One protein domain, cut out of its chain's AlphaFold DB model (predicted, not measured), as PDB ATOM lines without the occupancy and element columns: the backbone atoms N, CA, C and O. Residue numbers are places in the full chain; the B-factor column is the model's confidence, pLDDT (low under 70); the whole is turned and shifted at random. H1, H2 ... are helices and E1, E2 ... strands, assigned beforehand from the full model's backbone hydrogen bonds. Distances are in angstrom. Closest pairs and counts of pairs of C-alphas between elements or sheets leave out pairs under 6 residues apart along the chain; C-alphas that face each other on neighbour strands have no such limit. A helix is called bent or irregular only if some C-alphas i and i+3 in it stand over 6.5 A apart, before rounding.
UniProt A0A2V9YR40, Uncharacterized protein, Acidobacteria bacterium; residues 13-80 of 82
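AT A GLANCE: This is residues 13 to 80 of the 82 residues of an uncharacterized protein of Acidobacteria bacterium (UniProt A0A2V9YR40). A small sheet of three strands has one long helix, H2, packed over one face and running along the strands over the edge strand E3, while a shorter helix, H1, lies beyond the end of the sheet where E1 begins and E2 ends. H1 at one end and the E1 to E2 hairpin turn at the other make the long axis. The printed part has 68 residues with two named helices and three named strands, in the order H1, E1, E2, H2, E3. The sheet is mixed, in the order E1, E2, E3, with E1 and E2 antiparallel and E2 and E3 parallel, and the class is mixed, helices and strands. The whole is only just compact, close to loose, with a radius of gyration of the C-alphas of 12.6 A, and elongated, spanning 36 by 19 by 19 A.

HOW THE PARTS SIT: H1, residues 13 to 23, is not on the sheet; its closest C-alpha pair with E2, residues 37 to 42, is Ile 22 and Ile 42, 7.6 A apart. E1, residues 27 to 32, forms a hairpin with E2, antiparallel at 161 degrees, with N 30 and O 39 within hydrogen-bond range at 2.9 A. E2 is the inner strand and is parallel to E3, residues 74 to 79, at 27 degrees, with N 40 and O 76 at 2.8 A. H2, residues 48 to 63, is on the sheet at a height over the sheet of 6.4 A, over E3, and runs along the strands, at 11 degrees to E3 on the local plane. The closest C-alphas of H2 and E3 are those of Cys 58 and Phe 77, 5.1 A apart. E2, H2 and E3 form a strand-helix-strand unit, two parallel neighbour strands with a helix between them in the chain. H1 and H2 are near each other, while H1 and E3 are apart. In H1 every O i to N i+4 pair is within hydrogen-bond range; in H2 10 of 12 are.

IN THESE COORDINATES: H1 begins at C-alpha 13, (27.735, 43.006, -7.651), and is 15.5 A long. E1 is 15.8 A long and E2 15.5 A. H2 begins at C-alpha 48, (45.915, 37.885, 0.173), and is 23.9 A long; it is irregular, with C-alphas 49 and 52 7.7 A apart. E3, 16.7 A long, ends at C-alpha 79, (42.530, 26.981, -0.285).

THE WHOLE: The C-alphas of Asp 13 and Asn 34 are the two farthest apart, 40.4 A. The printed part has no cut. No link is long; the link from H2 to E3, 10 residues, is short and the others are tight. The mean pLDDT of the printed part is 85.2, and residues 13 to 14 and 44 to 50 are under 70.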
ATOM      1  N   ASP A  13      27.088  43.236  -6.360       64.06
ATOM      2  CA  ASP A  13      27.735  43.006  -7.651       64.06
ATOM      3  C   ASP A  13      29.225  42.631  -7.523       64.06
ATOM      4  O   ASP A  13      29.696  41.714  -8.198       64.06
ATOM      5  N   ASP A  14      29.951  43.246  -6.581       68.56
ATOM      6  CA  ASP A  14      31.367  42.951  -6.331       68.56
ATOM      7  C   ASP A  14      31.549  41.526  -5.780       68.56
ATOM      8  O   ASP A  14      32.509  40.837  -6.119       68.56
ATOM      9  N   ALA A  15      30.602  41.050  -4.960       70.69
ATOM     10  CA  ALA A  15      30.636  39.702  -4.392       70.69
ATOM     11  C   ALA A  15      30.408  38.619  -5.462       70.69
ATOM     12  O   ALA A  15      31.175  37.659  -5.535       70.69
ATOM     13  N   CYS A  16      29.402  38.786  -6.329       76.44
ATOM     14  CA  CYS A  16      29.181  37.870  -7.454       76.44
ATOM     15  C   CYS A  16      30.343  37.897  -8.454       76.44
ATOM     16  O   CYS A  16      30.724  36.849  -8.973       76.44
ATOM     17  N   THR A  17      30.929  39.072  -8.697       80.00
ATOM     18  CA  THR A  17      32.104  39.220  -9.567       80.00
ATOM     19  C   THR A  17      33.308  38.468  -9.006       80.00
ATOM     20  O   THR A  17      33.932  37.700  -9.734       80.00
ATOM     21  N   LEU A  18      33.590  38.613  -7.707       75.25
ATOM     22  CA  LEU A  18      34.674  37.896  -7.034       75.25
ATOM     23  C   LEU A  18      34.473  36.377  -7.100       75.25
ATOM     24  O   LEU A  18      35.383  35.645  -7.474       75.25
ATOM     25  N   VAL A  19      33.266  35.902  -6.786       76.88
ATOM     26  CA  VAL A  19      32.928  34.474  -6.853       76.88
ATOM     27  C   VAL A  19      33.127  33.932  -8.268       76.88
ATOM     28  O   VAL A  19      33.707  32.863  -8.440       76.88
ATOM     29  N   ARG A  20      32.706  34.680  -9.293       79.88
ATOM     30  CA  ARG A  20      32.914  34.271 -10.682       79.88
ATOM     31  C   ARG A  20      34.394  34.185 -11.032       79.88
ATOM     32  O   ARG A  20      34.806  33.182 -11.593       79.88
ATOM     33  N   GLN A  21      35.190  35.179 -10.638       78.31
ATOM     34  CA  GLN A  21      36.638  35.153 -10.851       78.31
ATOM     35  C   GLN A  21      37.292  33.937 -10.191       78.31
ATOM     36  O   GLN A  21      38.147  33.313 -10.808       78.31
ATOM     37  N   ILE A  22      36.857  33.562  -8.984       76.56
ATOM     38  CA  ILE A  22      37.330  32.351  -8.300       76.56
ATOM     39  C   ILE A  22      36.987  31.099  -9.123       76.56
ATOM     40  O   ILE A  22      37.852  30.256  -9.337       76.56
ATOM     41  N   PHE A  23      35.762  30.984  -9.640       72.38
ATOM     42  CA  PHE A  23      35.359  29.842 -10.473       72.38
ATOM     43  C   PHE A  23      36.008  29.806 -11.865       72.38
ATOM     44  O   PHE A  23      36.005  28.754 -12.500       72.38
ATOM     45  N   GLU A  24      36.549  30.926 -12.345       77.94
ATOM     46  CA  GLU A  24      37.321  30.987 -13.591       77.94
ATOM     47  C   GLU A  24      38.788  30.553 -13.391       77.94
ATOM     48  O   GLU A  24      39.499  30.354 -14.375       77.94
ATOM     49  N   THR A  25      39.249  30.375 -12.144       74.38
ATOM     50  CA  THR A  25      40.591  29.836 -11.870       74.38
ATOM     51  C   THR A  25      40.643  28.321 -12.016       74.38
ATOM     52  O   THR A  25      39.690  27.606 -11.701       74.38
ATOM     53  N   GLU A  26      41.783  27.821 -12.494       77.75
ATOM     54  CA  GLU A  26      42.066  26.390 -12.476       77.75
ATOM     55  C   GLU A  26      42.122  25.886 -11.025       77.75
ATOM     56  O   GLU A  26      42.550  26.592 -10.111       77.75
ATOM     57  N   ALA A  27      41.665  24.653 -10.808       84.88
ATOM     58  CA  ALA A  27      41.657  24.020  -9.497       84.88
ATOM     59  C   ALA A  27      42.219  22.605  -9.601       84.88
ATOM     60  O   ALA A  27      41.890  21.858 -10.527       84.88
ATOM     61  N   ASP A  28      43.026  22.208  -8.617       89.19
ATOM     62  CA  ASP A  28      43.487  20.824  -8.541       89.19
ATOM     63  C   ASP A  28      42.376  19.935  -7.984       89.19
ATOM     64  O   ASP A  28      41.803  20.211  -6.924       89.19
ATOM     65  N   LEU A  29      42.127  18.821  -8.669       91.69
ATOM     66  CA  LEU A  29      41.228  17.765  -8.219       91.69
ATOM     67  C   LEU A  29      42.047  16.584  -7.702       91.69
ATOM     68  O   LEU A  29      42.716  15.887  -8.465       91.69
ATOM     69  N   LEU A  30      41.980  16.350  -6.394       94.44
ATOM     70  CA  LEU A  30      42.764  15.330  -5.702       94.44
ATOM     71  C   LEU A  30      41.829  14.265  -5.110       94.44
ATOM     72  O   LEU A  30      41.253  14.482  -4.038       94.44
ATOM     73  N   PRO A  31      41.628  13.128  -5.801       95.69
ATOM     74  CA  PRO A  31      40.780  12.055  -5.302       95.69
ATOM     75  C   PRO A  31      41.488  11.248  -4.204       95.69
ATOM     76  O   PRO A  31      42.565  10.697  -4.426       95.69
ATOM     77  N   ASP A  32      40.826  11.083  -3.061       96.56
ATOM     78  CA  ASP A  32      41.181  10.116  -2.025       96.56
ATOM     79  C   ASP A  32      40.085   9.048  -1.940       96.56
ATOM     80  O   ASP A  32      39.023   9.227  -1.339       96.56
ATOM     81  N   ARG A  33      40.352   7.899  -2.563       93.88
ATOM     82  CA  ARG A  33      39.400   6.781  -2.614       93.88
ATOM     83  C   ARG A  33      39.233   6.083  -1.265       93.88
ATOM     84  O   ARG A  33      38.204   5.450  -1.054       93.88
ATOM     85  N   ASN A  34      40.218   6.184  -0.373       95.94
ATOM     86  CA  ASN A  34      40.170   5.546   0.938       95.94
ATOM     87  C   ASN A  34      39.323   6.374   1.910       95.94
ATOM     88  O   ASN A  34      38.447   5.839   2.584       95.94
ATOM     89  N   ALA A  35      39.529   7.692   1.918       96.19
ATOM     90  CA  ALA A  35      38.710   8.636   2.672       96.19
ATOM     91  C   ALA A  35      37.347   8.914   2.013       96.19
ATOM     92  O   ALA A  35      36.500   9.556   2.628       96.19
ATOM     93  N   LYS A  36      37.136   8.446   0.772       97.25
ATOM     94  CA  LYS A  36      35.963   8.734  -0.067       97.25
ATOM     95  C   LYS A  36      35.730  10.233  -0.251       97.25
ATOM     96  O   LYS A  36      34.608  10.723  -0.158       97.25
ATOM     97  N   THR A  37      36.803  10.967  -0.522       97.81
ATOM     98  CA  THR A  37      36.726  12.405  -0.777       97.81
ATOM     99  C   THR A  37      37.349  12.772  -2.114       97.81
ATOM    100  O   THR A  37      38.234  12.089  -2.629       97.81
ATOM    101  N   LEU A  38      36.873  13.867  -2.693       97.19
ATOM    102  CA  LEU A  38      37.506  14.547  -3.811       97.19
ATOM    103  C   LEU A  38      37.845  15.958  -3.339       97.19
ATOM    104  O   LEU A  38      36.961  16.803  -3.196       97.19
ATOM    105  N   THR A  39      39.123  16.195  -3.050       96.62
ATOM    106  CA  THR A  39      39.560  17.520  -2.614       96.62
ATOM    107  C   THR A  39      39.675  18.438  -3.825       96.62
ATOM    108  O   THR A  39      40.416  18.133  -4.757       96.62
ATOM    109  N   VAL A  40      38.957  19.558  -3.790       93.19
ATOM    110  CA  VAL A  40      39.027  20.646  -4.770       93.19
ATOM    111  C   VAL A  40      39.891  21.749  -4.167       93.19
ATOM    112  O   VAL A  40      39.485  22.399  -3.199       93.19
ATOM    113  N   ARG A  41      41.105  21.941  -4.689       90.56
ATOM    114  CA  ARG A  41      42.002  23.008  -4.224       90.56
ATOM    115  C   ARG A  41      41.798  24.252  -5.067       90.56
ATOM    116  O   ARG A  41      42.157  24.258  -6.240       90.56
ATOM    117  N   ILE A  42      41.257  25.293  -4.450       86.12
ATOM    118  CA  ILE A  42      41.084  26.594  -5.089       86.12
ATOM    119  C   ILE A  42      42.421  27.334  -5.037       86.12
ATOM    120  O   ILE A  42      42.999  27.493  -3.959       86.12
ATOM    121  N   HIS A  43      42.934  27.747  -6.195       79.75
ATOM    122  CA  HIS A  43      44.174  28.516  -6.284       79.75
ATOM    123  C   HIS A  43      43.945  29.955  -5.819       79.75
ATOM    124  O   HIS A  43      42.892  30.548  -6.048       79.75
ATOM    125  N   HIS A  44      44.934  30.510  -5.122       67.19
ATOM    126  CA  HIS A  44      44.839  31.857  -4.572       67.19
ATOM    127  C   HIS A  44      44.808  32.910  -5.684       67.19
ATOM    128  O   HIS A  44      45.623  32.877  -6.607       67.19
ATOM    129  N   LEU A  45      43.905  33.885  -5.577       62.78
ATOM    130  CA  LEU A  45      43.955  35.089  -6.407       62.78
ATOM    131  C   LEU A  45      45.060  36.009  -5.871       62.78
ATOM    132  O   LEU A  45      45.308  36.042  -4.677       62.78
ATOM    133  N   THR A  46      45.709  36.806  -6.724       57.00
ATOM    134  CA  THR A  46      46.904  37.643  -6.428       57.00
ATOM    135  C   THR A  46      46.799  38.654  -5.260       57.00
ATOM    136  O   THR A  46      47.706  39.458  -5.062       57.00
ATOM    137  N   GLN A  47      45.720  38.658  -4.475       57.28
ATOM    138  CA  GLN A  47      45.494  39.529  -3.326       57.28
ATOM    139  C   GLN A  47      45.145  38.701  -2.074       57.28
ATOM    140  O   GLN A  47      43.993  38.318  -1.888       57.28
ATOM    141  N   SER A  48      46.104  38.518  -1.158       57.59
ATOM    142  CA  SER A  48      45.915  37.885   0.173       57.59
ATOM    143  C   SER A  48      44.868  38.548   1.077       57.59
ATOM    144  O   SER A  48      44.586  38.063   2.165       57.59
ATOM    145  N   ALA A  49      44.279  39.670   0.658       56.59
ATOM    146  CA  ALA A  49      43.217  40.349   1.398       56.59
ATOM    147  C   ALA A  49      41.860  39.613   1.351       56.59
ATOM    148  O   ALA A  49      40.950  40.008   2.076       56.59
ATOM    149  N   HIS A  50      41.710  38.567   0.527       65.50
ATOM    150  CA  HIS A  50      40.437  37.850   0.341       65.50
ATOM    151  C   HIS A  50      40.390  36.451   0.972       65.50
ATOM    152  O   HIS A  50      39.377  35.767   0.826       65.50
ATOM    153  N   ASP A  51      41.427  36.039   1.708       73.06
ATOM    154  CA  ASP A  51      41.519  34.691   2.296       73.06
ATOM    155  C   ASP A  51      40.329  34.384   3.213       73.06
ATOM    156  O   ASP A  51      39.722  33.329   3.087       73.06
ATOM    157  N   GLU A  52      39.899  35.335   4.053       77.69
ATOM    158  CA  GLU A  52      38.760  35.130   4.964       77.69
ATOM    159  C   GLU A  52      37.447  34.848   4.208       77.69
ATOM    160  O   GLU A  52      36.623  34.032   4.626       77.69
ATOM    161  N   VAL A  53      37.239  35.521   3.074       79.44
ATOM    162  CA  VAL A  53      36.052  35.313   2.232       79.44
ATOM    163  C   VAL A  53      36.131  33.952   1.550       79.44
ATOM    164  O   VAL A  53      35.127  33.242   1.471       79.44
ATOM    165  N   LEU A  54      37.324  33.568   1.098       81.56
ATOM    166  CA  LEU A  54      37.549  32.284   0.453       81.56
ATOM    167  C   LEU A  54      37.407  31.115   1.439       81.56
ATOM    168  O   LEU A  54      36.818  30.092   1.088       81.56
ATOM    169  N   GLU A  55      37.849  31.278   2.686       86.06
ATOM    170  CA  GLU A  55      37.639  30.300   3.757       86.06
ATOM    171  C   GLU A  55      36.151  30.132   4.069       86.06
ATOM    172  O   GLU A  55      35.656  29.004   4.132       86.06
ATOM    173  N   LYS A  56      35.408  31.240   4.193       87.75
ATOM    174  CA  LYS A  56      33.949  31.211   4.392       87.75
ATOM    175  C   LYS A  56      33.230  30.515   3.239       87.75
ATOM    176  O   LYS A  56      32.336  29.708   3.484       87.75
ATOM    177  N   LEU A  57      33.639  30.783   2.000       86.56
ATOM    178  CA  LEU A  57      33.102  30.102   0.824       86.56
ATOM    179  C   LEU A  57      33.393  28.597   0.874       86.56
ATOM    180  O   LEU A  57      32.477  27.798   0.695       86.56
ATOM    181  N   CYS A  58      34.637  28.199   1.159       90.44
ATOM    182  CA  CYS A  58      35.007  26.788   1.274       90.44
ATOM    183  C   CYS A  58      34.197  26.084   2.369       90.44
ATOM    184  O   CYS A  58      33.698  24.985   2.138       90.44
ATOM    185  N   SER A  59      34.020  26.719   3.533       93.31
ATOM    186  CA  SER A  59      33.176  26.193   4.612       93.31
ATOM    187  C   SER A  59      31.746  25.963   4.132       93.31
ATOM    188  O   SER A  59      31.263  24.835   4.198       93.31
ATOM    189  N   ALA A  60      31.114  26.991   3.559       93.50
ATOM    190  CA  ALA A  60      29.736  26.911   3.084       93.50
ATOM    191  C   ALA A  60      29.544  25.820   2.017       93.50
ATOM    192  O   ALA A  60      28.543  25.107   2.025       93.50
ATOM    193  N   LEU A  61      30.515  25.652   1.113       93.19
ATOM    194  CA  LEU A  61      30.493  24.581   0.117       93.19
ATOM    195  C   LEU A  61      30.655  23.198   0.763       93.19
ATOM    196  O   LEU A  61      29.944  22.266   0.390       93.19
ATOM    197  N   ASN A  62      31.540  23.056   1.749       95.62
ATOM    198  CA  ASN A  62      31.766  21.792   2.458       95.62
ATOM    199  C   ASN A  62      30.556  21.358   3.296       95.62
ATOM    200  O   ASN A  62      30.265  20.164   3.381       95.62
ATOM    201  N   GLU A  63      29.809  22.305   3.862       97.50
ATOM    202  CA  GLU A  63      28.578  22.036   4.619       97.50
ATOM    203  C   GLU A  63      27.488  21.369   3.768       97.50
ATOM    204  O   GLU A  63      26.660  20.622   4.294       97.50
ATOM    205  N   THR A  64      27.518  21.562   2.444       96.75
ATOM    206  CA  THR A  64      26.579  20.897   1.526       96.75
ATOM    207  C   THR A  64      26.776  19.386   1.448       96.75
ATOM    208  O   THR A  64      25.871  18.691   0.990       96.75
ATOM    209  N   GLN A  65      27.943  18.871   1.864       96.50
ATOM    210  CA  GLN A  65      28.313  17.455   1.757       96.50
ATOM    211  C   GLN A  65      28.058  16.890   0.348       96.50
ATOM    212  O   GLN A  65      27.613  15.753   0.179       96.50
ATOM    213  N   THR A  66      28.310  17.708  -0.677       97.12
ATOM    214  CA  THR A  66      28.033  17.351  -2.070       97.12
ATOM    215  C   THR A  66      28.848  16.128  -2.483       97.12
ATOM    216  O   THR A  66      30.064  16.099  -2.313       97.12
ATOM    217  N   VAL A  67      28.188  15.139  -3.081       97.56
ATOM    218  CA  VAL A  67      28.839  13.967  -3.680       97.56
ATOM    219  C   VAL A  67      29.086  14.228  -5.162       97.56
ATOM    220  O   VAL A  67      28.196  14.697  -5.874       97.56
ATOM    221  N   PHE A  68      30.293  13.927  -5.642       95.44
ATOM    222  CA  PHE A  68      30.637  14.108  -7.046       95.44
ATOM    223  C   PHE A  68      29.870  13.109  -7.937       95.44
ATOM    224  O   PHE A  68      29.878  11.906  -7.645       95.44
ATOM    225  N   PRO A  69      29.226  13.564  -9.031       95.81
ATOM    226  CA  PRO A  69      28.359  12.724  -9.852       95.81
ATOM    227  C   PRO A  69      29.035  11.443 -10.349       95.81
ATOM    228  O   PRO A  69      30.170  11.462 -10.819       95.81
ATOM    229  N   GLY A  70      28.308  10.324 -10.280       95.75
ATOM    230  CA  GLY A  70      28.801   9.022 -10.740       95.75
ATOM    231  C   GLY A  70      29.893   8.408  -9.857       95.75
ATOM    232  O   GLY A  70      30.562   7.471 -10.288       95.75
ATOM    233  N   THR A  71      30.086   8.921  -8.639       95.75
ATOM    234  CA  THR A  71      31.062   8.413  -7.667       95.75
ATOM    235  C   THR A  71      30.484   8.414  -6.252       95.75
ATOM    236  O   THR A  71      29.427   8.989  -6.011       95.75
ATOM    237  N   ASP A  72      31.221   7.828  -5.307       96.31
ATOM    238  CA  ASP A  72      30.967   7.930  -3.863       96.31
ATOM    239  C   ASP A  72      31.902   8.944  -3.178       96.31
ATOM    240  O   ASP A  72      32.165   8.833  -1.981       96.31
ATOM    241  N   LEU A  73      32.487   9.881  -3.936       98.00
ATOM    242  CA  LEU A  73      33.449  10.850  -3.411       98.00
ATOM    243  C   LEU A  73      32.740  12.129  -2.960       98.00
ATOM    244  O   LEU A  73      32.163  12.844  -3.779       98.00
ATOM    245  N   THR A  74      32.837  12.453  -1.674       98.19
ATOM    246  CA  THR A  74      32.357  13.731  -1.134       98.19
ATOM    247  C   THR A  74      33.337  14.851  -1.476       98.19
ATOM    248  O   THR A  74      34.547  14.718  -1.272       98.19
ATOM    249  N   LEU A  75      32.828  15.965  -1.996       97.19
ATOM    250  CA  LEU A  75      33.622  17.144  -2.319       97.19
ATOM    251  C   LEU A  75      34.150  17.811  -1.049       97.19
ATOM    252  O   LEU A  75      33.410  18.019  -0.090       97.19
ATOM    253  N   LEU A  76      35.432  18.173  -1.081       96.69
ATOM    254  CA  LEU A  76      36.093  18.914  -0.015       96.69
ATOM    255  C   LEU A  76      36.873  20.096  -0.601       96.69
ATOM    256  O   LEU A  76      37.934  19.922  -1.191       96.69
ATOM    257  N   PHE A  77      36.358  21.302  -0.423       93.50
ATOM    258  CA  PHE A  77      36.955  22.551  -0.880       93.50
ATOM    259  C   PHE A  77      37.980  23.064   0.130       93.50
ATOM    260  O   PHE A  77      37.701  23.131   1.333       93.50
ATOM    261  N   LYS A  78      39.171  23.422  -0.358       90.69
ATOM    262  CA  LYS A  78      40.262  24.006   0.436       90.69
ATOM    263  C   LYS A  78      41.014  25.055  -0.373       90.69
ATOM    264  O   LYS A  78      41.131  24.933  -1.590       90.69
ATOM    265  N   ILE A  79      41.598  26.027   0.319       87.50
ATOM    266  CA  ILE A  79      42.530  26.981  -0.285       87.50
ATOM    267  C   ILE A  79      43.858  26.265  -0.549       87.50
ATOM    268  O   ILE A  79      44.373  25.536   0.305       87.50
ATOM    269  N   GLY A  80      44.397  26.420  -1.755       77.75
ATOM    270  CA  GLY A  80      45.730  25.945  -2.086       77.75
ATOM    271  C   GLY A  80      46.787  26.707  -1.289       77.75
ATOM    272  O   GLY A  80      46.760  27.930  -1.234       77.75
TER     273      GLY A  80